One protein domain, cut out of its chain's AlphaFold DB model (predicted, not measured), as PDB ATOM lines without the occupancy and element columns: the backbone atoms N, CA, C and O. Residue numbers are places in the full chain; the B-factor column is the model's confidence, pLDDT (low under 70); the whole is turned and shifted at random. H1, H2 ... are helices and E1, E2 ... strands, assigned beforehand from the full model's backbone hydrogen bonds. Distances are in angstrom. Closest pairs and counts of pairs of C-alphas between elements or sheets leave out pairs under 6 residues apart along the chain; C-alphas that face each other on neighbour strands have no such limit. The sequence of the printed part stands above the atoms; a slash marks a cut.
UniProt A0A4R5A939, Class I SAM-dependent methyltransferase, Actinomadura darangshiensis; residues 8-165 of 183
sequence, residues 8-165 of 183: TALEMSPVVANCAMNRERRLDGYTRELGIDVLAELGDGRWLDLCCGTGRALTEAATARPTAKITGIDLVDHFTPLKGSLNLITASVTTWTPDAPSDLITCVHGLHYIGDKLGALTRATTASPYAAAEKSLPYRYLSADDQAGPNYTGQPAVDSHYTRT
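What this domain is: This is residues 8 to 165 of the 183 residues of the protein "Class I SAM-dependent methyltransferase" of Actinomadura darangshiensis (UniProt A0A4R5A939). A four-strand parallel sheet stands toward one end of the domain and a two-strand hairpin, E5 and E6, at the other, with the short helices H5 and H6 between them. H4 covers one face of the larger sheet, H2 packs on H4, H3 sits by the sheet's E4 edge, and long loops fill much of the rest. The printed part has 158 residues, with six named helices and six named strands in the order H1 H2 H3 E1 H4 E2 E3 E4 H5 H6 E5 E6. The sheet's order is E3 E2 E1 E4, and the class is mixed, helices and strands, with under half of the residues in named elements. The whole is compact, with a radius of gyration of the C-alphas of 15.6 A and spans of 43 by 38 by 27 A.

Where its parts are: Find C-alpha 8 at (-49.419, -58.107, -19.399), where H1 begins, residues 8 to 11. Read on to H2, residues 27 to 34, H3, residues 38 to 42, and E1, residues 46 to 50, 13.3 A long. H4, residues 56 to 64, starts with C-alpha 56 at (-47.034, -33.093, -11.265) and is 12.6 A long. Then come E2, residues 69 to 74, 16.9 A, E3, residues 86 to 90, and E4, residues 104 to 106. H5, residues 110 to 113, and H6, residues 117 to 124, lead to E5, residues 139 to 145, 17.1 A. E6, residues 159 to 164, 16.2 A, ends with C-alpha 164 at (-35.965, -58.478, -37.233).

How they stand to each other: Look first at the larger sheet, where these backbone pairs of neighbour strands are within hydrogen-bond range: N 72 and O 87 at 2.9 A for E2 and E3, N 71 and O 47 at 2.8 A for E2 and E1, and N 48 and O 104 at 2.9 A for E1 and E4. E1, H4 and E2 form a strand-helix-strand unit, two parallel neighbour strands with a helix between, its crossover right-handed. H4 runs along the strands over E2, at a height over the sheet of 9.4 A. H2 touches H4, the C-alphas of Leu 27 and Ala 57 closest at 4.2 A. H3 and H6 only graze the sheet. In the hairpin E5 and E6, antiparallel, N 140 and O 163 are 2.8 A apart; H6 comes closest to E6 with the C-alphas of Lys 117 and Ser 160, 7.2 A. E5 and E6 are apart from E1, E2, E3 and E4. Every O i to N i+4 pair is within hydrogen-bond range in H2, H3, H4 and H6; H1 and H5 are too short for one.

The domain as a whole: The C-alphas of Lys 83 and Thr 165 are the two farthest apart, 44.9 A. The printed part has no cut. Long links join H1 to H2, E2 to E3, E3 to E4, H6 to E5 and E5 to E6. The model's pLDDT is under 70 at residues 18 to 22, 81 to 84 and 131 to 135.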
ATOM      1  N   THR A   8     -48.479 -57.915 -20.514       93.69
ATOM      2  CA  THR A   8     -49.419 -58.107 -19.399       93.69
ATOM      3  C   THR A   8     -48.709 -58.629 -18.148       93.69
ATOM      4  O   THR A   8     -48.917 -58.123 -17.044       93.69
ATOM      5  N   ALA A   9     -47.857 -59.647 -18.290       95.00
ATOM      6  CA  ALA A   9     -47.102 -60.202 -17.171       95.00
ATOM      7  C   ALA A   9     -46.030 -59.226 -16.667       95.00
ATOM      8  O   ALA A   9     -45.773 -59.160 -15.462       95.00
ATOM      9  N   LEU A  10     -45.417 -58.463 -17.574       95.06
ATOM     10  CA  LEU A  10     -44.434 -57.441 -17.247       95.06
ATOM     11  C   LEU A  10     -45.057 -56.284 -16.459       95.06
ATOM     12  O   LEU A  10     -44.483 -55.867 -15.458       95.06
ATOM     13  N   GLU A  11     -46.226 -55.792 -16.866       93.94
ATOM     14  CA  GLU A  11     -46.956 -54.705 -16.199       93.94
ATOM     15  C   GLU A  11     -47.306 -55.049 -14.748       93.94
ATOM     16  O   GLU A  11     -47.317 -54.171 -13.891       93.94
ATOM     17  N   MET A  12     -47.504 -56.337 -14.453       92.38
ATOM     18  CA  MET A  12     -47.748 -56.854 -13.103       92.38
ATOM     19  C   MET A  12     -46.463 -57.176 -12.322       92.38
ATOM     20  O   MET A  12     -46.532 -57.578 -11.155       92.38
ATOM     21  N   SER A  13     -45.283 -57.042 -12.935       92.69
ATOM     22  CA  SER A  13     -44.007 -57.321 -12.271       92.69
ATOM     23  C   SER A  13     -43.708 -56.290 -11.179       92.69
ATOM     24  O   SER A  13     -44.064 -55.119 -11.317       92.69
ATOM     25  N   PRO A  14     -42.976 -56.654 -10.111       88.56
ATOM     26  CA  PRO A  14     -42.563 -55.685  -9.098       88.56
ATOM     27  C   PRO A  14     -41.632 -54.599  -9.657       88.56
ATOM     28  O   PRO A  14     -41.535 -53.536  -9.055       88.56
ATOM     29  N   VAL A  15     -40.959 -54.832 -10.787       90.44
ATOM     30  CA  VAL A  15     -40.112 -53.819 -11.432       90.44
ATOM     31  C   VAL A  15     -40.953 -52.719 -12.071       90.44
ATOM     32  O   VAL A  15     -40.592 -51.553 -11.947       90.44
ATOM     33  N   VAL A  16     -42.074 -53.068 -12.709       89.94
ATOM     34  CA  VAL A  16     -42.942 -52.110 -13.412       89.94
ATOM     35  C   VAL A  16     -44.073 -51.602 -12.516       89.94
ATOM     36  O   VAL A  16     -44.201 -50.393 -12.336       89.94
ATOM     37  N   ALA A  17     -44.839 -52.497 -11.885       80.69
ATOM     38  CA  ALA A  17     -45.974 -52.140 -11.028       80.69
ATOM     39  C   ALA A  17     -45.554 -51.334  -9.791       80.69
ATOM     40  O   ALA A  17     -46.229 -50.379  -9.416       80.69
ATOM     41  N   ASN A  18     -44.419 -51.689  -9.171       67.25
ATOM     42  CA  ASN A  18     -43.873 -50.953  -8.024       67.25
ATOM     43  C   ASN A  18     -42.780 -49.957  -8.432       67.25
ATOM     44  O   ASN A  18     -41.988 -49.559  -7.575       67.25
ATOM     45  N   CYS A  19     -42.681 -49.577  -9.712       64.44
ATOM     46  CA  CYS A  19     -41.632 -48.670 -10.155       64.44
ATOM     47  C   CYS A  19     -41.709 -47.339  -9.387       64.44
ATOM     48  O   CYS A  19     -42.562 -46.481  -9.628       64.44
ATOM     49  N   ALA A  20     -40.780 -47.177  -8.446       58.84
ATOM     50  CA  ALA A  20     -40.659 -46.018  -7.575       58.84
ATOM     51  C   ALA A  20     -39.909 -44.851  -8.244       58.84
ATOM     52  O   ALA A  20     -39.535 -43.890  -7.568       58.84
ATOM     53  N   MET A  21     -39.646 -44.909  -9.558       61.41
ATOM     54  CA  MET A  21     -38.958 -43.819 -10.246       61.41
ATOM     55  C   MET A  21     -39.809 -42.562 -10.262       61.41
ATOM     56  O   MET A  21     -40.825 -42.509 -10.939       61.41
ATOM     57  N   ASN A  22     -39.335 -41.564  -9.509       64.44
ATOM     58  CA  ASN A  22     -39.696 -40.147  -9.504       64.44
ATOM     59  C   ASN A  22     -41.086 -39.822 -10.080       64.44
ATOM     60  O   ASN A  22     -41.216 -38.957 -10.945       64.44
ATOM     61  N   ARG A  23     -42.122 -40.512  -9.581       80.19
ATOM     62  CA  ARG A  23     -43.507 -40.339 -10.042       80.19
ATOM     63  C   ARG A  23     -43.972 -38.903  -9.826       80.19
ATOM     64  O   ARG A  23     -44.833 -38.413 -10.536       80.19
ATOM     65  N   GLU A  24     -43.356 -38.205  -8.879       88.81
ATOM     66  CA  GLU A  24     -43.634 -36.813  -8.546       88.81
ATOM     67  C   GLU A  24     -42.694 -35.812  -9.229       88.81
ATOM     68  O   GLU A  24     -42.511 -34.693  -8.734       88.81
ATOM     69  N   ARG A  25     -42.063 -36.189 -10.346       91.38
ATOM     70  CA  ARG A  25     -41.159 -35.290 -11.059       91.38
ATOM     71  C   ARG A  25     -41.886 -33.992 -11.423       91.38
ATOM     72  O   ARG A  25     -43.005 -33.984 -11.934       91.38
ATOM     73  N   ARG A  26     -41.217 -32.884 -11.118       94.31
ATOM     74  CA  ARG A  26     -41.655 -31.515 -11.402       94.31
ATOM     75  C   ARG A  26     -41.151 -31.067 -12.773       94.31
ATOM     76  O   ARG A  26     -40.282 -31.717 -13.362       94.31
ATOM     77  N   LEU A  27     -41.681 -29.959 -13.278       95.19
ATOM     78  CA  LEU A  27     -41.385 -29.475 -14.630       95.19
ATOM     79  C   LEU A  27     -39.904 -29.092 -14.832       95.19
ATOM     80  O   LEU A  27     -39.331 -29.337 -15.895       95.19
ATOM     81  N   ASP A  28     -39.244 -28.570 -13.796       96.06
ATOM     82  CA  ASP A  28     -37.798 -28.296 -13.804       96.06
ATOM     83  C   ASP A  28     -36.973 -29.587 -13.961       96.06
ATOM     84  O   ASP A  28     -35.934 -29.610 -14.622       96.06
ATOM     85  N   GLY A  29     -37.469 -30.687 -13.391       94.94
ATOM     86  CA  GLY A  29     -36.912 -32.018 -13.558       94.94
ATOM     87  C   GLY A  29     -36.981 -32.495 -15.006       94.94
ATOM     88  O   GLY A  29     -36.014 -33.079 -15.471       94.94
ATOM     89  N   TYR A  30     -38.072 -32.228 -15.730       95.69
ATOM     90  CA  TYR A  30     -38.165 -32.558 -17.162       95.69
ATOM     91  C   TYR A  30     -37.157 -31.742 -17.972       95.69
ATOM     92  O   TYR A  30     -36.398 -32.307 -18.755       95.69
ATOM     93  N   THR A  31     -37.095 -30.432 -17.715       96.12
ATOM     94  CA  THR A  31     -36.150 -29.510 -18.367       96.12
ATOM     95  C   THR A  31     -34.703 -29.983 -18.209       96.12
ATOM     96  O   THR A  31     -33.945 -30.009 -19.174       96.12
ATOM     97  N   ARG A  32     -34.321 -30.424 -17.003       95.25
ATOM     98  CA  ARG A  32     -32.970 -30.929 -16.718       95.25
ATOM     99  C   ARG A  32     -32.636 -32.218 -17.469       95.25
ATOM    100  O   ARG A  32     -31.534 -32.334 -17.984       95.25
ATOM    101  N   GLU A  33     -33.550 -33.186 -17.478       93.25
ATOM    102  CA  GLU A  33     -33.307 -34.512 -18.069       93.25
ATOM    103  C   GLU A  33     -33.316 -34.461 -19.599       93.25
ATOM    104  O   GLU A  33     -32.547 -35.166 -20.245       93.25
ATOM    105  N   LEU A  34     -34.178 -33.619 -20.176       94.75
ATOM    106  CA  LEU A  34     -34.309 -33.466 -21.624       94.75
ATOM    107  C   LEU A  34     -33.321 -32.444 -22.201       94.75
ATOM    108  O   LEU A  34     -33.004 -32.509 -23.385       94.75
ATOM    109  N   GLY A  35     -32.842 -31.495 -21.391       96.94
ATOM    110  CA  GLY A  35     -31.974 -30.407 -21.848       96.94
ATOM    111  C   GLY A  35     -32.690 -29.369 -22.720       96.94
ATOM    112  O   GLY A  35     -32.030 -28.684 -23.497       96.94
ATOM    113  N   ILE A  36     -34.018 -29.256 -22.603       96.69
ATOM    114  CA  ILE A  36     -34.872 -28.351 -23.393       96.69
ATOM    115  C   ILE A  36     -35.788 -27.528 -22.483       96.69
ATOM    116  O   ILE A  36     -36.183 -27.999 -21.416       96.69
ATOM    117  N   ASP A  37     -36.189 -26.336 -22.928       97.00
ATOM    118  CA  ASP A  37     -37.278 -25.586 -22.291       97.00
ATOM    119  C   ASP A  37     -38.629 -26.155 -22.743       97.00
ATOM    120  O   ASP A  37     -39.159 -25.812 -23.799       97.00
ATOM    121  N   VAL A  38     -39.200 -27.029 -21.913       97.19
ATOM    122  CA  VAL A  38     -40.467 -27.721 -22.197       97.19
ATOM    123  C   VAL A  38     -41.611 -26.743 -22.490       97.19
ATOM    124  O   VAL A  38     -42.452 -27.028 -23.340       97.19
ATOM    125  N   LEU A  39     -41.664 -25.585 -21.822       96.94
ATOM    126  CA  LEU A  39     -42.743 -24.613 -22.030       96.94
ATOM    127  C   LEU A  39     -42.555 -23.784 -23.298       96.94
ATOM    128  O   LEU A  39     -43.547 -23.263 -23.821       96.94
ATOM    129  N   ALA A  40     -41.317 -23.606 -23.752       96.88
ATOM    130  CA  ALA A  40     -41.028 -22.988 -25.039       96.88
ATOM    131  C   ALA A  40     -41.373 -23.940 -26.190       96.88
ATOM    132  O   ALA A  40     -42.089 -23.528 -27.098       96.88
ATOM    133  N   GLU A  41     -40.949 -25.206 -26.103       97.06
ATOM    134  CA  GLU A  41     -41.252 -26.242 -27.104       97.06
ATOM    135  C   GLU A  41     -42.759 -26.517 -27.213       97.06
ATOM    136  O   GLU A  41     -43.286 -26.703 -28.306       97.06
ATOM    137  N   LEU A  42     -43.481 -26.497 -26.085       95.56
ATOM    138  CA  LEU A  42     -44.930 -26.697 -26.072       95.56
ATOM    139  C   LEU A  42     -45.707 -25.535 -26.711       95.56
ATOM    140  O   LEU A  42     -46.703 -25.763 -27.397       95.56
ATOM    141  N   GLY A  43     -45.314 -24.283 -26.450       94.44
ATOM    142  CA  GLY A  43     -46.119 -23.114 -26.824       94.44
ATOM    143  C   GLY A  43     -47.566 -23.219 -26.308       94.44
ATOM    144  O   GLY A  43     -47.787 -23.449 -25.120       94.44
ATOM    145  N   ASP A  44     -48.539 -23.072 -27.214       91.81
ATOM    146  CA  ASP A  44     -49.978 -23.303 -26.972       91.81
ATOM    147  C   ASP A  44     -50.475 -24.641 -27.563       91.81
ATOM    148  O   ASP A  44     -51.673 -24.842 -27.777       91.81
ATOM    149  N   GLY A  45     -49.547 -25.543 -27.887       94.88
ATOM    150  CA  GLY A  45     -49.816 -26.793 -28.586       94.88
ATOM    151  C   GLY A  45     -50.381 -27.913 -27.710       94.88
ATOM    152  O   GLY A  45     -50.961 -27.714 -26.634       94.88
ATOM    153  N   ARG A  46     -50.223 -29.134 -28.216       95.75
ATOM    154  CA  ARG A  46     -50.644 -30.390 -27.598       95.75
ATOM    155  C   ARG A  46     -49.441 -31.153 -27.062       95.75
ATOM    156  O   ARG A  46     -48.572 -31.553 -27.835       95.75
ATOM    157  N   TRP A  47     -49.434 -31.409 -25.760       97.06
ATOM    158  CA  TRP A  47     -48.438 -32.251 -25.107       97.06
ATOM    159  C   TRP A  47     -49.021 -33.630 -24.795       97.06
ATOM    160  O   TRP A  47     -50.036 -33.723 -24.106       97.06
ATOM    161  N   LEU A  48     -48.357 -34.689 -25.251       97.62
ATOM    162  CA  LEU A  48     -48.542 -36.057 -24.772       97.62
ATOM    163  C   LEU A  48     -47.323 -36.491 -23.949       97.62
ATOM    164  O   LEU A  48     -46.208 -36.531 -24.465       97.62
ATOM    165  N   ASP A  49     -47.532 -36.866 -22.691       97.19
ATOM    166  CA  ASP A  49     -46.485 -37.444 -21.845       97.19
ATOM    167  C   ASP A  49     -46.783 -38.911 -21.526       97.19
ATOM    168  O   ASP A  49     -47.850 -39.249 -21.003       97.19
ATOM    169  N   LEU A  50     -45.834 -39.783 -21.853       96.50
ATOM    170  CA  LEU A  50     -45.899 -41.221 -21.613       96.50
ATOM    171  C   LEU A  50     -45.188 -41.556 -20.301       96.50
ATOM    172  O   LEU A  50     -44.018 -41.209 -20.132       96.50
ATOM    173  N   CYS A  51     -45.862 -42.307 -19.429       94.56
ATOM    174  CA  CYS A  51     -45.415 -42.610 -18.065       94.56
ATOM    175  C   CYS A  51     -45.293 -41.337 -17.211       94.56
ATOM    176  O   CYS A  51     -44.239 -41.055 -16.638       94.56
ATOM    177  N   CYS A  52     -46.373 -40.554 -17.152       94.31
ATOM    178  CA  CYS A  52     -46.382 -39.227 -16.527       94.31
ATOM    179  C   CYS A  52     -46.331 -39.240 -14.985       94.31
ATOM    180  O   CYS A  52     -46.334 -38.179 -14.344       94.31
ATOM    181  N   GLY A  53     -46.311 -40.421 -14.360       92.62
ATOM    182  CA  GLY A  53     -46.263 -40.580 -12.914       92.62
ATOM    183  C   GLY A  53     -47.532 -40.054 -12.247       92.62
ATOM    184  O   GLY A  53     -48.635 -40.514 -12.516       92.62
ATOM    185  N   THR A  54     -47.385 -39.099 -11.331       92.44
ATOM    186  CA  THR A  54     -48.506 -38.438 -10.647       92.44
ATOM    187  C   THR A  54     -49.048 -37.229 -11.417       92.44
ATOM    188  O   THR A  54     -49.990 -36.585 -10.950       92.44
ATOM    189  N   GLY A  55     -48.461 -36.894 -12.576       93.12
ATOM    190  CA  GLY A  55     -48.859 -35.754 -13.407       93.12
ATOM    191  C   GLY A  55     -48.419 -34.386 -12.866       93.12
ATOM    192  O   GLY A  55     -48.957 -33.353 -13.274       93.12
ATOM    193  N   ARG A  56     -47.451 -34.337 -11.940       92.88
ATOM    194  CA  ARG A  56     -47.034 -33.093 -11.265       92.88
ATOM    195  C   ARG A  56     -46.401 -32.073 -12.218       92.88
ATOM    196  O   ARG A  56     -46.818 -30.916 -12.219       92.88
ATOM    197  N   ALA A  57     -45.462 -32.499 -13.068       94.19
ATOM    198  CA  ALA A  57     -44.888 -31.650 -14.118       94.19
ATOM    199  C   ALA A  57     -45.959 -31.114 -15.086       94.19
ATOM    200  O   ALA A  57     -45.951 -29.935 -15.435       94.19
ATOM    201  N   LEU A  58     -46.919 -31.961 -15.466       94.75
ATOM    202  CA  LEU A  58     -48.010 -31.599 -16.373       94.75
ATOM    203  C   LEU A  58     -48.957 -30.577 -15.735       94.75
ATOM    204  O   LEU A  58     -49.387 -29.641 -16.400       94.75
ATOM    205  N   THR A  59     -49.236 -30.709 -14.437       93.62
ATOM    206  CA  THR A  59     -50.049 -29.744 -13.679       93.62
ATOM    207  C   THR A  59     -49.381 -28.366 -13.623       93.62
ATOM    208  O   THR A  59     -50.039 -27.334 -13.786       93.62
ATOM    209  N   GLU A  60     -48.062 -28.328 -13.425       93.75
ATOM    210  CA  GLU A  60     -47.278 -27.086 -13.468       93.75
ATOM    211  C   GLU A  60     -47.311 -26.448 -14.856       93.75
ATOM    212  O   GLU A  60     -47.554 -25.245 -14.971       93.75
ATOM    213  N   ALA A  61     -47.148 -27.249 -15.909       94.31
ATOM    214  CA  ALA A  61     -47.220 -26.755 -17.276       94.31
ATOM    215  C   ALA A  61     -48.617 -26.256 -17.650       94.31
ATOM    216  O   ALA A  61     -48.725 -25.176 -18.218       94.31
ATOM    217  N   ALA A  62     -49.684 -26.963 -17.267       93.50
ATOM    218  CA  ALA A  62     -51.065 -26.527 -17.488       93.50
ATOM    219  C   ALA A  62     -51.373 -25.203 -16.770       93.50
ATOM    220  O   ALA A  62     -52.127 -24.375 -17.274       93.50
ATOM    221  N   THR A  63     -50.759 -24.976 -15.605       92.19
ATOM    222  CA  THR A  63     -50.870 -23.702 -14.883       92.19
ATOM    223  C   THR A  63     -50.149 -22.575 -15.626       92.19
ATOM    224  O   THR A  63     -50.670 -21.465 -15.716       92.19
ATOM    225  N   ALA A  64     -48.958 -22.848 -16.167       93.19
ATOM    226  CA  ALA A  64     -48.165 -21.870 -16.913       93.19
ATOM    227  C   ALA A  64     -48.686 -21.616 -18.343       93.19
ATOM    228  O   ALA A  64     -48.480 -20.532 -18.889       93.19
ATOM    229  N   ARG A  65     -49.368 -22.598 -18.945       93.31
ATOM    230  CA  ARG A  65     -49.937 -22.581 -20.301       93.31
ATOM    231  C   ARG A  65     -51.408 -23.030 -20.277       93.31
ATOM    232  O   ARG A  65     -51.713 -24.141 -20.703       93.31
ATOM    233  N   PRO A  66     -52.348 -22.184 -19.813       91.44
ATOM    234  CA  PRO A  66     -53.757 -22.579 -19.655       91.44
ATOM    235  C   PRO A  66     -54.467 -22.975 -20.962       91.44
ATOM    236  O   PRO A  66     -55.479 -23.678 -20.943       91.44
ATOM    237  N   THR A  67     -53.948 -22.487 -22.088       92.88
ATOM    238  CA  THR A  67     -54.410 -22.711 -23.464       92.88
ATOM    239  C   THR A  67     -53.881 -24.003 -24.082       92.88
ATOM    240  O   THR A  67     -54.517 -24.527 -24.998       92.88
ATOM    241  N   ALA A  68     -52.758 -24.529 -23.585       93.88
ATOM    242  CA  ALA A  68     -52.195 -25.781 -24.069       93.88
ATOM    243  C   ALA A  68     -53.090 -26.964 -23.681       93.88
ATOM    244  O   ALA A  68     -53.744 -26.973 -22.634       93.88
ATOM    245  N   LYS A  69     -53.105 -27.992 -24.529       94.94
ATOM    246  CA  LYS A  69     -53.819 -29.245 -24.253       94.94
ATOM    247  C   LYS A  69     -52.809 -30.288 -23.826       94.94
ATOM    248  O   LYS A  69     -51.932 -30.642 -24.608       94.94
ATOM    249  N   ILE A  70     -52.928 -30.781 -22.604       95.62
ATOM    250  CA  ILE A  70     -51.931 -31.681 -22.032       95.62
ATOM    251  C   ILE A  70     -52.614 -32.999 -21.679       95.62
ATOM    252  O   ILE A  70     -53.611 -33.010 -20.955       95.62
ATOM    253  N   THR A  71     -52.065 -34.097 -22.191       96.31
ATOM    254  CA  THR A  71     -52.491 -35.463 -21.895       96.31
ATOM    255  C   THR A  71     -51.330 -36.225 -21.270       96.31
ATOM    256  O   THR A  71     -50.250 -36.297 -21.853       96.31
ATOM    257  N   GLY A  72     -51.546 -36.813 -20.098       95.62
ATOM    258  CA  GLY A  72     -50.583 -37.695 -19.446       95.62
ATOM    259  C   GLY A  72     -51.122 -39.114 -19.357       95.62
ATOM    260  O   GLY A  72     -52.260 -39.303 -18.935       95.62
ATOM    261  N   ILE A  73     -50.309 -40.098 -19.734       95.94
ATOM    262  CA  ILE A  73     -50.642 -41.519 -19.618       95.94
ATOM    263  C   ILE A  73     -49.749 -42.146 -18.557       95.94
ATOM    264  O   ILE A  73     -48.528 -42.001 -18.621       95.94
ATOM    265  N   ASP A  74     -50.330 -42.885 -17.621       94.25
ATOM    266  CA  ASP A  74     -49.569 -43.729 -16.702       94.25
ATOM    267  C   ASP A  74     -50.268 -45.073 -16.494       94.25
ATOM    268  O   ASP A  74     -51.484 -45.184 -16.638       94.25
ATOM    269  N   LEU A  75     -49.490 -46.102 -16.164       93.19
ATOM    270  CA  LEU A  75     -50.018 -47.445 -15.946       93.19
ATOM    271  C   LEU A  75     -50.873 -47.522 -14.673       93.19
ATOM    272  O   LEU A  75     -51.810 -48.315 -14.619       93.19
ATOM    273  N   VAL A  76     -50.565 -46.708 -13.656       88.06
ATOM    274  CA  VAL A  76     -51.270 -46.737 -12.366       88.06
ATOM    275  C   VAL A  76     -51.887 -45.383 -12.020       88.06
ATOM    276  O   VAL A  76     -51.293 -44.325 -12.228       88.06
ATOM    277  N   ASP A  77     -53.082 -45.434 -11.433       87.44
ATOM    278  CA  ASP A  77     -53.864 -44.260 -11.042       87.44
ATOM    279  C   ASP A  77     -53.348 -43.660  -9.723       87.44
ATOM    280  O   ASP A  77     -53.882 -43.879  -8.633       87.44
ATOM    281  N   HIS A  78     -52.222 -42.955  -9.804       86.12
ATOM    282  CA  HIS A  78     -51.615 -42.221  -8.685       86.12
ATOM    283  C   HIS A  78     -51.603 -40.713  -8.939       86.12
ATOM    284  O   HIS A  78     -50.730 -39.987  -8.454       86.12
ATOM    285  N   PHE A  79     -52.553 -40.233  -9.734       89.25
ATOM    286  CA  PHE A  79     -52.628 -38.833 -10.105       89.25
ATOM    287  C   PHE A  79     -52.911 -37.945  -8.891       89.25
ATOM    288  O   PHE A  79     -53.732 -38.249  -8.026       89.25
ATOM    289  N   THR A  80     -52.214 -36.814  -8.825       80.75
ATOM    290  CA  THR A  80     -52.518 -35.771  -7.835       80.75
ATOM    291  C   THR A  80     -53.756 -34.988  -8.301       80.75
ATOM    292  O   THR A  80     -53.920 -34.817  -9.507       80.75
ATOM    293  N   PRO A  81     -54.635 -34.483  -7.412       67.94
ATOM    294  CA  PRO A  81     -55.810 -33.711  -7.821       67.94
ATOM    295  C   PRO A  81     -55.468 -32.548  -8.765       67.94
ATOM    296  O   PRO A  81     -54.593 -31.730  -8.469       67.94
ATOM    297  N   LEU A  82     -56.179 -32.470  -9.891       67.94
ATOM    298  CA  LEU A  82     -55.847 -31.589 -11.014       67.94
ATOM    299  C   LEU A  82     -56.643 -30.277 -10.989       67.94
ATOM    300  O   LEU A  82     -57.777 -30.218 -10.513       67.94
ATOM    301  N   LYS A  83     -56.058 -29.226 -11.572       63.56
ATOM    302  CA  LYS A  83     -56.745 -27.982 -11.958       63.56
ATOM    303  C   LYS A  83     -56.492 -27.722 -13.450       63.56
ATOM    304  O   LYS A  83     -55.350 -27.820 -13.883       63.56
ATOM    305  N   GLY A  84     -57.523 -27.336 -14.209       64.56
ATOM    306  CA  GLY A  84     -57.392 -26.868 -15.601       64.56
ATOM    307  C   GLY A  84     -57.538 -27.937 -16.700       64.56
ATOM    308  O   GLY A  84     -58.099 -29.005 -16.470       64.56
ATOM    309  N   SER A  85     -57.055 -27.602 -17.905       72.25
ATOM    310  CA  SER A  85     -57.179 -28.313 -19.200       72.25
ATOM    311  C   SER A  85     -56.289 -29.567 -19.332       72.25
ATOM    312  O   SER A  85     -55.658 -29.784 -20.367       72.25
ATOM    313  N   LEU A  86     -56.184 -30.363 -18.270       89.69
ATOM    314  CA  LEU A  86     -55.285 -31.513 -18.173       89.69
ATOM    315  C   LEU A  86     -56.081 -32.821 -18.196       89.69
ATOM    316  O   LEU A  86     -57.010 -32.996 -17.409       89.69
ATOM    317  N   ASN A  87     -55.703 -33.741 -19.081       93.69
ATOM    318  CA  ASN A  87     -56.303 -35.066 -19.200       93.69
ATOM    319  C   ASN A  87     -55.304 -36.139 -18.741       93.69
ATOM    320  O   ASN A  87     -54.326 -36.403 -19.435       93.69
ATOM    321  N   LEU A  88     -55.518 -36.748 -17.574       94.06
ATOM    322  CA  LEU A  88     -54.687 -37.855 -17.095       94.06
ATOM    323  C   LEU A  88     -55.435 -39.175 -17.257       94.06
ATOM    324  O   LEU A  88     -56.587 -39.294 -16.843       94.06
ATOM    325  N   ILE A  89     -54.784 -40.149 -17.888       95.00
ATOM    326  CA  ILE A  89     -55.388 -41.420 -18.279       95.00
ATOM    327  C   ILE A  89     -54.582 -42.559 -17.668       95.00
ATOM    328  O   ILE A  89     -53.386 -42.699 -17.930       95.00
ATOM    329  N   THR A  90     -55.270 -43.413 -16.916       95.00
ATOM    330  CA  THR A  90     -54.722 -44.686 -16.448       95.00
ATOM    331  C   THR A  90     -54.863 -45.721 -17.556       95.00
ATOM    332  O   THR A  90     -55.966 -46.205 -17.821       95.00
ATOM    333  N   ALA A  91     -53.769 -46.030 -18.243       95.44
ATOM    334  CA  ALA A  91     -53.742 -47.008 -19.322       95.44
ATOM    335  C   ALA A  91     -52.322 -47.521 -19.568       95.44
ATOM    336  O   ALA A  91     -51.333 -46.839 -19.299       95.44
ATOM    337  N   SER A  92     -52.220 -48.703 -20.172       95.31
ATOM    338  CA  SER A  92     -50.944 -49.161 -20.702       95.31
ATOM    339  C   SER A  92     -50.597 -48.429 -22.002       95.31
ATOM    340  O   SER A  92     -51.341 -48.458 -22.985       95.31
ATOM    341  N   VAL A  93     -49.406 -47.834 -22.047       95.12
ATOM    342  CA  VAL A  93     -48.840 -47.210 -23.256       95.12
ATOM    343  C   VAL A  93     -48.521 -48.229 -24.364       95.12
ATOM    344  O   VAL A  93     -48.285 -47.851 -25.514       95.12
ATOM    345  N   THR A  94     -48.529 -49.532 -24.061       94.06
ATOM    346  CA  THR A  94     -48.359 -50.596 -25.064       94.06
ATOM    347  C   THR A  94     -49.667 -50.943 -25.784       94.06
ATOM    348  O   THR A  94     -49.650 -51.674 -26.773       94.06
ATOM    349  N   THR A  95     -50.800 -50.381 -25.364       94.56
ATOM    350  CA  THR A  95     -52.108 -50.621 -26.001       94.56
ATOM    351  C   THR A  95     -52.890 -49.344 -26.296       94.56
ATOM    352  O   THR A  95     -53.708 -49.332 -27.214       94.56
ATOM    353  N   TRP A  96     -52.618 -48.257 -25.576       95.94
ATOM    354  CA  TRP A  96     -53.261 -46.966 -25.779       95.94
ATOM    355  C   TRP A  96     -52.785 -46.262 -27.061       95.94
ATOM    356  O   TRP A  96     -51.618 -46.358 -27.449       95.94
ATOM    357  N   THR A  97     -53.685 -45.510 -27.700       94.81
ATOM    358  CA  THR A  97     -53.396 -44.668 -28.872       94.81
ATOM    359  C   THR A  97     -54.040 -43.289 -28.727       94.81
ATOM    360  O   THR A  97     -55.171 -43.211 -28.240       94.81
ATOM    361  N   PRO A  98     -53.384 -42.214 -29.201       95.12
ATOM    362  CA  PRO A  98     -53.956 -40.874 -29.192       95.12
ATOM    363  C   PRO A  98     -55.095 -40.730 -30.207       95.12
ATOM    364  O   PRO A  98     -55.097 -41.363 -31.263       95.12
ATOM    365  N   ASP A  99     -56.038 -39.841 -29.904       93.25
ATOM    366  CA  ASP A  99     -57.147 -39.441 -30.780       93.25
ATOM    367  C   ASP A  99     -56.789 -38.267 -31.709       93.25
ATOM    368  O   ASP A  99     -57.468 -38.018 -32.705       93.25
ATOM    369  N   ALA A 100     -55.717 -37.539 -31.388       92.56
ATOM    370  CA  ALA A 100     -55.245 -36.370 -32.116       92.56
ATOM    371  C   ALA A 100     -53.703 -36.277 -32.110       92.56
ATOM    372  O   ALA A 100     -53.062 -36.759 -31.171       92.56
ATOM    373  N   PRO A 101     -53.091 -35.638 -33.126       94.62
ATOM    374  CA  PRO A 101     -51.654 -35.383 -33.143       94.62
ATOM    375  C   PRO A 101     -51.211 -34.579 -31.917       94.62
ATOM    376  O   PRO A 101     -51.956 -33.723 -31.433       94.62
ATOM    377  N   SER A 102     -49.984 -34.822 -31.458       95.25
ATOM    378  CA  SER A 102     -49.319 -34.012 -30.432       95.25
ATOM    379  C   SER A 102     -48.164 -33.232 -31.049       95.25
ATOM    380  O   SER A 102     -47.464 -33.761 -31.910       95.25
ATOM    381  N   ASP A 103     -47.976 -31.993 -30.600       94.69
ATOM    382  CA  ASP A 103     -46.865 -31.128 -31.011       94.69
ATOM    383  C   ASP A 103     -45.594 -31.468 -30.218       94.69
ATOM    384  O   ASP A 103     -44.487 -31.410 -30.749       94.69
ATOM    385  N   LEU A 104     -45.764 -31.908 -28.966       96.44
ATOM    386  CA  LEU A 104     -44.703 -32.400 -28.094       96.44
ATOM    387  C   LEU A 104     -45.073 -33.782 -27.547       96.44
ATOM    388  O   LEU A 104     -46.148 -33.958 -26.971       96.44
ATOM    389  N   ILE A 105     -44.171 -34.755 -27.696       97.00
ATOM    390  CA  ILE A 105     -44.275 -36.075 -27.064       97.00
ATOM    391  C   ILE A 105     -43.060 -36.275 -26.165       97.00
ATOM    392  O   ILE A 105     -41.926 -36.172 -26.631       97.00
ATOM    393  N   THR A 106     -43.284 -36.597 -24.894       97.06
ATOM    394  CA  THR A 106     -42.207 -36.922 -23.948       97.06
ATOM    395  C   THR A 106     -42.414 -38.294 -23.317       97.06
ATOM    396  O   THR A 106     -43.526 -38.806 -23.228       97.06
ATOM    397  N   CYS A 107     -41.310 -38.919 -22.911       95.44
ATOM    398  CA  CYS A 107     -41.300 -40.124 -22.089       95.44
ATOM    399  C   CYS A 107     -40.056 -40.072 -21.204       95.44
ATOM    400  O   CYS A 107     -38.986 -40.578 -21.554       95.44
ATOM    401  N   VAL A 108     -40.162 -39.359 -20.086       93.62
ATOM    402  CA  VAL A 108     -39.026 -39.130 -19.191       93.62
ATOM    403  C   VAL A 108     -38.868 -40.348 -18.288       93.62
ATOM    404  O   VAL A 108     -39.707 -40.601 -17.431       93.62
ATOM    405  N   HIS A 109     -37.795 -41.119 -18.493       90.88
ATOM    406  CA  HIS A 109     -37.472 -42.376 -17.790       90.88
ATOM    407  C   HIS A 109     -38.453 -43.550 -17.973       90.88
ATOM    408  O   HIS A 109     -38.087 -44.686 -17.677       90.88
ATOM    409  N   GLY A 110     -39.655 -43.328 -18.512       92.25
ATOM    410  CA  GLY A 110     -40.680 -44.366 -18.686       92.25
ATOM    411  C   GLY A 110     -40.242 -45.560 -19.538       92.25
ATOM    412  O   GLY A 110     -40.571 -46.700 -19.218       92.25
ATOM    413  N   LEU A 111     -39.417 -45.332 -20.568       93.62
ATOM    414  CA  LEU A 111     -38.917 -46.401 -21.442       93.62
ATOM    415  C   LEU A 111     -38.152 -47.498 -20.692       93.62
ATOM    416  O   LEU A 111     -38.102 -48.617 -21.188       93.62
ATOM    417  N   HIS A 112     -37.601 -47.235 -19.505       93.12
ATOM    418  CA  HIS A 112     -36.951 -48.271 -18.695       93.12
ATOM    419  C   HIS A 112     -37.911 -49.361 -18.196       93.12
ATOM    420  O   HIS A 112     -37.440 -50.416 -17.783       93.12
ATOM    421  N   TYR A 113     -39.225 -49.129 -18.253       92.94
ATOM    422  CA  TYR A 113     -40.261 -49.989 -17.670       92.94
ATOM    423  C   TYR A 113     -41.267 -50.506 -18.697       92.94
ATOM    424  O   TYR A 113     -42.248 -51.151 -18.340       92.94
ATOM    425  N   ILE A 114     -41.034 -50.221 -19.976       94.56
ATOM    426  CA  ILE A 114     -41.903 -50.643 -21.070       94.56
ATOM    427  C   ILE A 114     -41.287 -51.869 -21.738       94.56
ATOM    428  O   ILE A 114     -40.106 -51.866 -22.092       94.56
ATOM    429  N   GLY A 115     -42.111 -52.895 -21.952       95.88
ATOM    430  CA  GLY A 115     -41.745 -54.075 -22.723       95.88
ATOM    431  C   GLY A 115     -41.602 -53.738 -24.204       95.88
ATOM    432  O   GLY A 115     -40.483 -53.573 -24.698       95.88
ATOM    433  N   ASP A 116     -42.712 -53.544 -24.915       95.94
ATOM    434  CA  ASP A 116     -42.694 -53.107 -26.316       95.94
ATOM    435  C   ASP A 116     -42.426 -51.594 -26.487       95.94
ATOM    436  O   ASP A 116     -43.303 -50.811 -26.863       95.94
ATOM    437  N   LYS A 117     -41.182 -51.168 -26.236       95.56
ATOM    438  CA  LYS A 117     -40.704 -49.775 -26.380       95.56
ATOM    439  C   LYS A 117     -40.962 -49.200 -27.776       95.56
ATOM    440  O   LYS A 117     -41.509 -48.110 -27.915       95.56
ATOM    441  N   LEU A 118     -40.571 -49.935 -28.818       94.75
ATOM    442  CA  LEU A 118     -40.730 -49.499 -30.208       94.75
ATOM    443  C   LEU A 118     -42.203 -49.376 -30.608       94.75
ATOM    444  O   LEU A 118     -42.586 -48.387 -31.240       94.75
ATOM    445  N   GLY A 119     -43.040 -50.342 -30.227       93.44
ATOM    446  CA  GLY A 119     -44.471 -50.248 -30.476       93.44
ATOM    447  C   GLY A 119     -45.130 -49.124 -29.683       93.44
ATOM    448  O   GLY A 119     -45.979 -48.436 -30.241       93.44
ATOM    449  N   ALA A 120     -44.724 -48.875 -28.432       95.06
ATOM    450  CA  ALA A 120     -45.248 -47.769 -27.625       95.06
ATOM    451  C   ALA A 120     -44.947 -46.402 -28.266       95.06
ATOM    452  O   ALA A 120     -45.855 -45.588 -28.435       95.06
ATOM    453  N   LEU A 121     -43.707 -46.178 -28.717       93.31
ATOM    454  CA  LEU A 121     -43.340 -44.958 -29.450       93.31
ATOM    455  C   LEU A 121     -44.095 -44.836 -30.779       93.31
ATOM    456  O   LEU A 121     -44.556 -43.754 -31.130       93.31
ATOM    457  N   THR A 122     -44.275 -45.947 -31.500       92.38
ATOM    458  CA  THR A 122     -45.060 -45.961 -32.743       92.38
ATOM    459  C   THR A 122     -46.509 -45.555 -32.467       92.38
ATOM    460  O   THR A 122     -47.016 -44.637 -33.112       92.38
ATOM    461  N   ARG A 123     -47.152 -46.171 -31.464       92.88
ATOM    462  CA  ARG A 123     -48.524 -45.867 -31.023       92.88
ATOM    463  C   ARG A 123     -48.701 -44.409 -30.620       92.88
ATOM    464  O   ARG A 123     -49.658 -43.782 -31.051       92.88
ATOM    465  N   ALA A 124     -47.757 -43.833 -29.879       94.19
ATOM    466  CA  ALA A 124     -47.817 -42.428 -29.473       94.19
ATOM    467  C   ALA A 124     -47.866 -41.448 -30.662       94.19
ATOM    468  O   ALA A 124     -48.323 -40.318 -30.517       94.19
ATOM    469  N   THR A 125     -47.431 -41.883 -31.848       92.12
ATOM    470  CA  THR A 125     -47.438 -41.063 -33.064       92.12
ATOM    471  C   THR A 125     -48.593 -41.361 -34.015       92.12
ATOM    472  O   THR A 125     -48.727 -40.635 -34.992       92.12
ATOM    473  N   THR A 126     -49.454 -42.362 -33.769       91.00
ATOM    474  CA  THR A 126     -50.427 -42.851 -34.777       91.00
ATOM    475  C   THR A 126     -51.449 -41.820 -35.235       91.00
ATOM    476  O   THR A 126     -51.978 -41.944 -36.333       91.00
ATOM    477  N   ALA A 127     -51.733 -40.805 -34.418       88.94
ATOM    478  CA  ALA A 127     -52.628 -39.718 -34.800       88.94
ATOM    479  C   ALA A 127     -51.936 -38.617 -35.627       88.94
ATOM    480  O   ALA A 127     -52.610 -37.717 -36.121       88.94
ATOM    481  N   SER A 128     -50.607 -38.657 -35.779       85.81
ATOM    482  CA  SER A 128     -49.864 -37.705 -36.607       85.81
ATOM    483  C   SER A 128     -50.188 -37.905 -38.090       85.81
ATOM    484  O   SER A 128     -50.137 -39.035 -38.570       85.81
ATOM    485  N   PRO A 129     -50.425 -36.833 -38.870       78.62
ATOM    486  CA  PRO A 129     -50.581 -36.950 -40.322       78.62
ATOM    487  C   PRO A 129     -49.290 -37.415 -41.017       78.62
ATOM    488  O   PRO A 129     -49.334 -37.865 -42.158       78.62
ATOM    489  N   TYR A 130     -48.147 -37.312 -40.328       73.12
ATOM    490  CA  TYR A 130     -46.848 -37.817 -40.774       73.12
ATOM    491  C   TYR A 130     -46.516 -39.196 -40.201       73.12
ATOM    492  O   TYR A 130     -45.426 -39.709 -40.468       73.12
ATOM    493  N   ALA A 131     -47.413 -39.797 -39.408       69.62
ATOM    494  CA  ALA A 131     -47.277 -41.194 -39.031       69.62
ATOM    495  C   ALA A 131     -47.178 -41.988 -40.329       69.62
ATOM    496  O   ALA A 131     -48.086 -41.947 -41.161       69.62
ATOM    497  N   ALA A 132     -46.031 -42.626 -40.555       60.25
ATOM    498  CA  ALA A 132     -45.776 -43.290 -41.817       60.25
ATOM    499  C   ALA A 132     -46.857 -44.356 -42.031       60.25
ATOM    500  O   ALA A 132     -46.842 -45.392 -41.373       60.25
ATOM    501  N   ALA A 133     -47.760 -44.114 -42.985       52.84
ATOM    502  CA  ALA A 133     -48.812 -45.051 -43.367       52.84
ATOM    503  C   ALA A 133     -48.261 -46.385 -43.918       52.84
ATOM    504  O   ALA A 133     -49.035 -47.280 -44.235       52.84
ATOM    505  N   GLU A 134     -46.935 -46.535 -44.041       52.06
ATOM    506  CA  GLU A 134     -46.342 -47.611 -44.834       52.06
ATOM    507  C   GLU A 134     -44.997 -48.168 -44.344       52.06
ATOM    508  O   GLU A 134     -44.375 -48.970 -45.039       52.06
ATOM    509  N   LYS A 135     -44.503 -47.799 -43.156       56.91
ATOM    510  CA  LYS A 135     -43.252 -48.387 -42.641       56.91
ATOM    511  C   LYS A 135     -43.409 -48.791 -41.189       56.91
ATOM    512  O   LYS A 135     -43.044 -48.049 -40.283       56.91
ATOM    513  N   SER A 136     -43.934 -49.998 -40.981       72.94
ATOM    514  CA  SER A 136     -43.696 -50.692 -39.722       72.94
ATOM    515  C   SER A 136     -42.185 -50.789 -39.513       72.94
ATOM    516  O   SER A 136     -41.417 -51.033 -40.451       72.94
ATOM    517  N   LEU A 137     -41.737 -50.545 -38.281       83.44
ATOM    518  CA  LEU A 137     -40.348 -50.797 -37.926       83.44
ATOM    519  C   LEU A 137     -40.028 -52.258 -38.292       83.44
ATOM    520  O   LEU A 137     -40.866 -53.134 -38.060       83.44
ATOM    521  N   PRO A 138     -38.842 -52.564 -38.851       90.44
ATOM    522  CA  PRO A 138     -38.487 -53.919 -39.275       90.44
ATOM    523  C   PRO A 138     -38.149 -54.811 -38.071       90.44
ATOM    524  O   PRO A 138     -37.246 -55.640 -38.140       90.44
ATOM    525  N   TYR A 139     -38.850 -54.628 -36.956       91.81
ATOM    526  CA  TYR A 139     -38.668 -55.313 -35.695       91.81
ATOM    527  C   TYR A 139     -40.026 -55.774 -35.180       91.81
ATOM    528  O   TYR A 139     -40.981 -55.003 -35.117       91.81
ATOM    529  N   ARG A 140     -40.092 -57.039 -34.784       93.00
ATOM    530  CA  ARG A 140     -41.216 -57.633 -34.074       93.00
ATOM    531  C   ARG A 140     -40.811 -57.835 -32.622       93.00
ATOM    532  O   ARG A 140     -39.799 -58.483 -32.353       93.00
ATOM    533  N   TYR A 141     -41.607 -57.296 -31.708       94.94
ATOM    534  CA  TYR A 141     -41.455 -57.537 -30.279       94.94
ATOM    535  C   TYR A 141     -41.707 -59.012 -29.948       94.94
ATOM    536  O   TYR A 141     -42.629 -59.627 -30.491       94.94
ATOM    537  N   LEU A 142     -40.851 -59.587 -29.103       95.88
ATOM    538  CA  LEU A 142     -40.942 -60.978 -28.662       95.88
ATOM    539  C   LEU A 142     -41.370 -61.083 -27.202       95.88
ATOM    540  O   LEU A 142     -42.242 -61.881 -26.883       95.88
ATOM    541  N   SER A 143     -40.684 -60.350 -26.326       97.00
ATOM    542  CA  SER A 143     -40.835 -60.423 -24.870       97.00
ATOM    543  C   SER A 143     -39.942 -59.383 -24.201       97.00
ATOM    544  O   SER A 143     -39.101 -58.764 -24.860       97.00
ATOM    545  N   ALA A 144     -40.059 -59.273 -22.889       97.25
ATOM    546  CA  ALA A 144     -39.212 -58.455 -22.048       97.25
ATOM    547  C   ALA A 144     -38.654 -59.234 -20.853       97.25
ATOM    548  O   ALA A 144     -39.248 -60.225 -20.427       97.25
ATOM    549  N   ASP A 145     -37.536 -58.753 -20.312       96.19
ATOM    550  CA  ASP A 145     -36.883 -59.295 -19.121       96.19
ATOM    551  C   ASP A 145     -36.853 -58.243 -18.005       96.19
ATOM    552  O   ASP A 145     -36.171 -57.223 -18.120       96.19
ATOM    553  N   ASP A 146     -37.588 -58.498 -16.918       94.44
ATOM    554  CA  ASP A 146     -37.599 -57.670 -15.704       94.44
ATOM    555  C   ASP A 146     -36.388 -57.926 -14.784       94.44
ATOM    556  O   ASP A 146     -36.263 -57.310 -13.729       94.44
ATOM    557  N   GLN A 147     -35.473 -58.821 -15.170       94.19
ATOM    558  CA  GLN A 147     -34.237 -59.150 -14.451       94.19
ATOM    559  C   GLN A 147     -32.979 -58.692 -15.200       94.19
ATOM    560  O   GLN A 147     -31.875 -59.125 -14.867       94.19
ATOM    561  N   ALA A 148     -33.130 -57.780 -16.166       91.62
ATOM    562  CA  ALA A 148     -32.035 -57.209 -16.953       91.62
ATOM    563  C   ALA A 148     -30.938 -56.548 -16.095       91.62
ATOM    564  O   ALA A 148     -29.785 -56.426 -16.510       91.62
ATOM    565  N   GLY A 149     -31.294 -56.151 -14.873       89.12
ATOM    566  CA  GLY A 149     -30.415 -55.469 -13.938       89.12
ATOM    567  C   GLY A 149     -30.714 -53.972 -13.871       89.12
ATOM    568  O   GLY A 149     -31.797 -53.529 -14.267       89.12
ATOM    569  N   PRO A 150     -29.800 -53.187 -13.286       91.62
ATOM    570  CA  PRO A 150     -30.044 -51.777 -13.063       91.62
ATOM    571  C   PRO A 150     -29.879 -50.939 -14.341       91.62
ATOM    572  O   PRO A 150     -28.976 -51.171 -15.142       91.62
ATOM    573  N   ASN A 151     -30.698 -49.897 -14.482       87.44
ATOM    574  CA  ASN A 151     -30.436 -48.774 -15.379       87.44
ATOM    575  C   ASN A 151     -29.228 -47.943 -14.887       87.44
ATOM    576  O   ASN A 151     -28.588 -48.236 -13.875       87.44
ATOM    577  N   TYR A 152     -28.937 -46.844 -15.586       84.38
ATOM    578  CA  TYR A 152     -27.805 -45.971 -15.267       84.38
ATOM    579  C   TYR A 152     -27.901 -45.265 -13.902       84.38
ATOM    580  O   TYR A 152     -26.891 -44.762 -13.413       84.38
ATOM    581  N   THR A 153     -29.083 -45.221 -13.276       82.75
ATOM    582  CA  THR A 153     -29.285 -44.668 -11.926       82.75
ATOM    583  C   THR A 153     -29.201 -45.739 -10.833       82.75
ATOM    584  O   THR A 153     -29.325 -45.414  -9.653       82.75
ATOM    585  N   GLY A 154     -28.975 -47.008 -11.192       88.81
ATOM    586  CA  GLY A 154     -28.915 -48.128 -10.249       88.81
ATOM    587  C   GLY A 154     -30.269 -48.784  -9.959       88.81
ATOM    588  O   GLY A 154     -30.339 -49.685  -9.126       88.81
ATOM    589  N   GLN A 155     -31.348 -48.347 -10.612       88.00
ATOM    590  CA  GLN A 155     -32.705 -48.847 -10.376       88.00
ATOM    591  C   GLN A 155     -33.026 -50.012 -11.314       88.00
ATOM    592  O   GLN A 155     -32.596 -49.967 -12.464       88.00
ATOM    593  N   PRO A 156     -33.798 -51.029 -10.883       91.44
ATOM    594  CA  PRO A 156     -34.225 -52.109 -11.768       91.44
ATOM    595  C   PRO A 156     -34.875 -51.568 -13.043       91.44
ATOM    596  O   PRO A 156     -35.582 -50.557 -12.998       91.44
ATOM    597  N   ALA A 157     -34.629 -52.241 -14.160       92.75
ATOM    598  CA  ALA A 157     -35.154 -51.878 -15.464       92.75
ATOM    599  C   ALA A 157     -35.472 -53.121 -16.294       92.75
ATOM    600  O   ALA A 157     -35.176 -54.252 -15.907       92.75
ATOM    601  N   VAL A 158     -36.094 -52.874 -17.440       94.19
ATOM    602  CA  VAL A 158     -36.575 -53.890 -18.363       94.19
ATOM    603  C   VAL A 158     -35.749 -53.875 -19.640       94.19
ATOM    604  O   VAL A 158     -35.643 -52.836 -20.305       94.19
ATOM    605  N   ASP A 159     -35.255 -55.043 -20.044       96.12
ATOM    606  CA  ASP A 159     -34.751 -55.259 -21.401       96.12
ATOM    607  C   ASP A 159     -35.871 -55.727 -22.323       96.12
ATOM    608  O   ASP A 159     -36.734 -56.513 -21.947       96.12
ATOM    609  N   SER A 160     -35.849 -55.235 -23.560       96.56
ATOM    610  CA  SER A 160     -36.842 -55.571 -24.581       96.56
ATOM    611  C   SER A 160     -36.193 -56.439 -25.646       96.56
ATOM    612  O   SER A 160     -35.187 -56.052 -26.245       96.56
ATOM    613  N   HIS A 161     -36.790 -57.590 -25.932       96.25
ATOM    614  CA  HIS A 161     -36.303 -58.515 -26.943       96.25
ATOM    615  C   HIS A 161     -37.115 -58.381 -28.227       96.25
ATOM    616  O   HIS A 161     -38.336 -58.549 -28.247       96.25
ATOM    617  N   TYR A 162     -36.404 -58.131 -29.322       95.38
ATOM    618  CA  TYR A 162     -36.968 -57.996 -30.657       95.38
ATOM    619  C   TYR A 162     -36.321 -58.995 -31.611       95.38
ATOM    620  O   TYR A 162     -35.136 -59.306 -31.496       95.38
ATOM    621  N   THR A 163     -37.080 -59.436 -32.607       95.31
ATOM    622  CA  THR A 163     -36.529 -60.067 -33.810       95.31
ATOM    623  C   THR A 163     -36.699 -59.143 -35.002       95.31
ATOM    624  O   THR A 163     -37.644 -58.358 -35.049       95.31
ATOM    625  N   ARG A 164     -35.805 -59.227 -35.988       92.62
ATOM    626  CA  ARG A 164     -35.965 -58.478 -37.233       92.62
ATOM    627  C   ARG A 164     -37.081 -59.117 -38.058       92.62
ATOM    628  O   ARG A 164     -37.028 -60.310 -38.350       92.62
ATOM    629  N   THR A 165     -38.069 -58.331 -38.467       84.81
ATOM    630  CA  THR A 165     -39.065 -58.776 -39.444       84.81
ATOM    631  C   THR A 165     -38.341 -58.967 -40.771       84.81
ATOM    632  O   THR A 165     -37.658 -58.057 -41.245       84.81
TER     633      THR A 165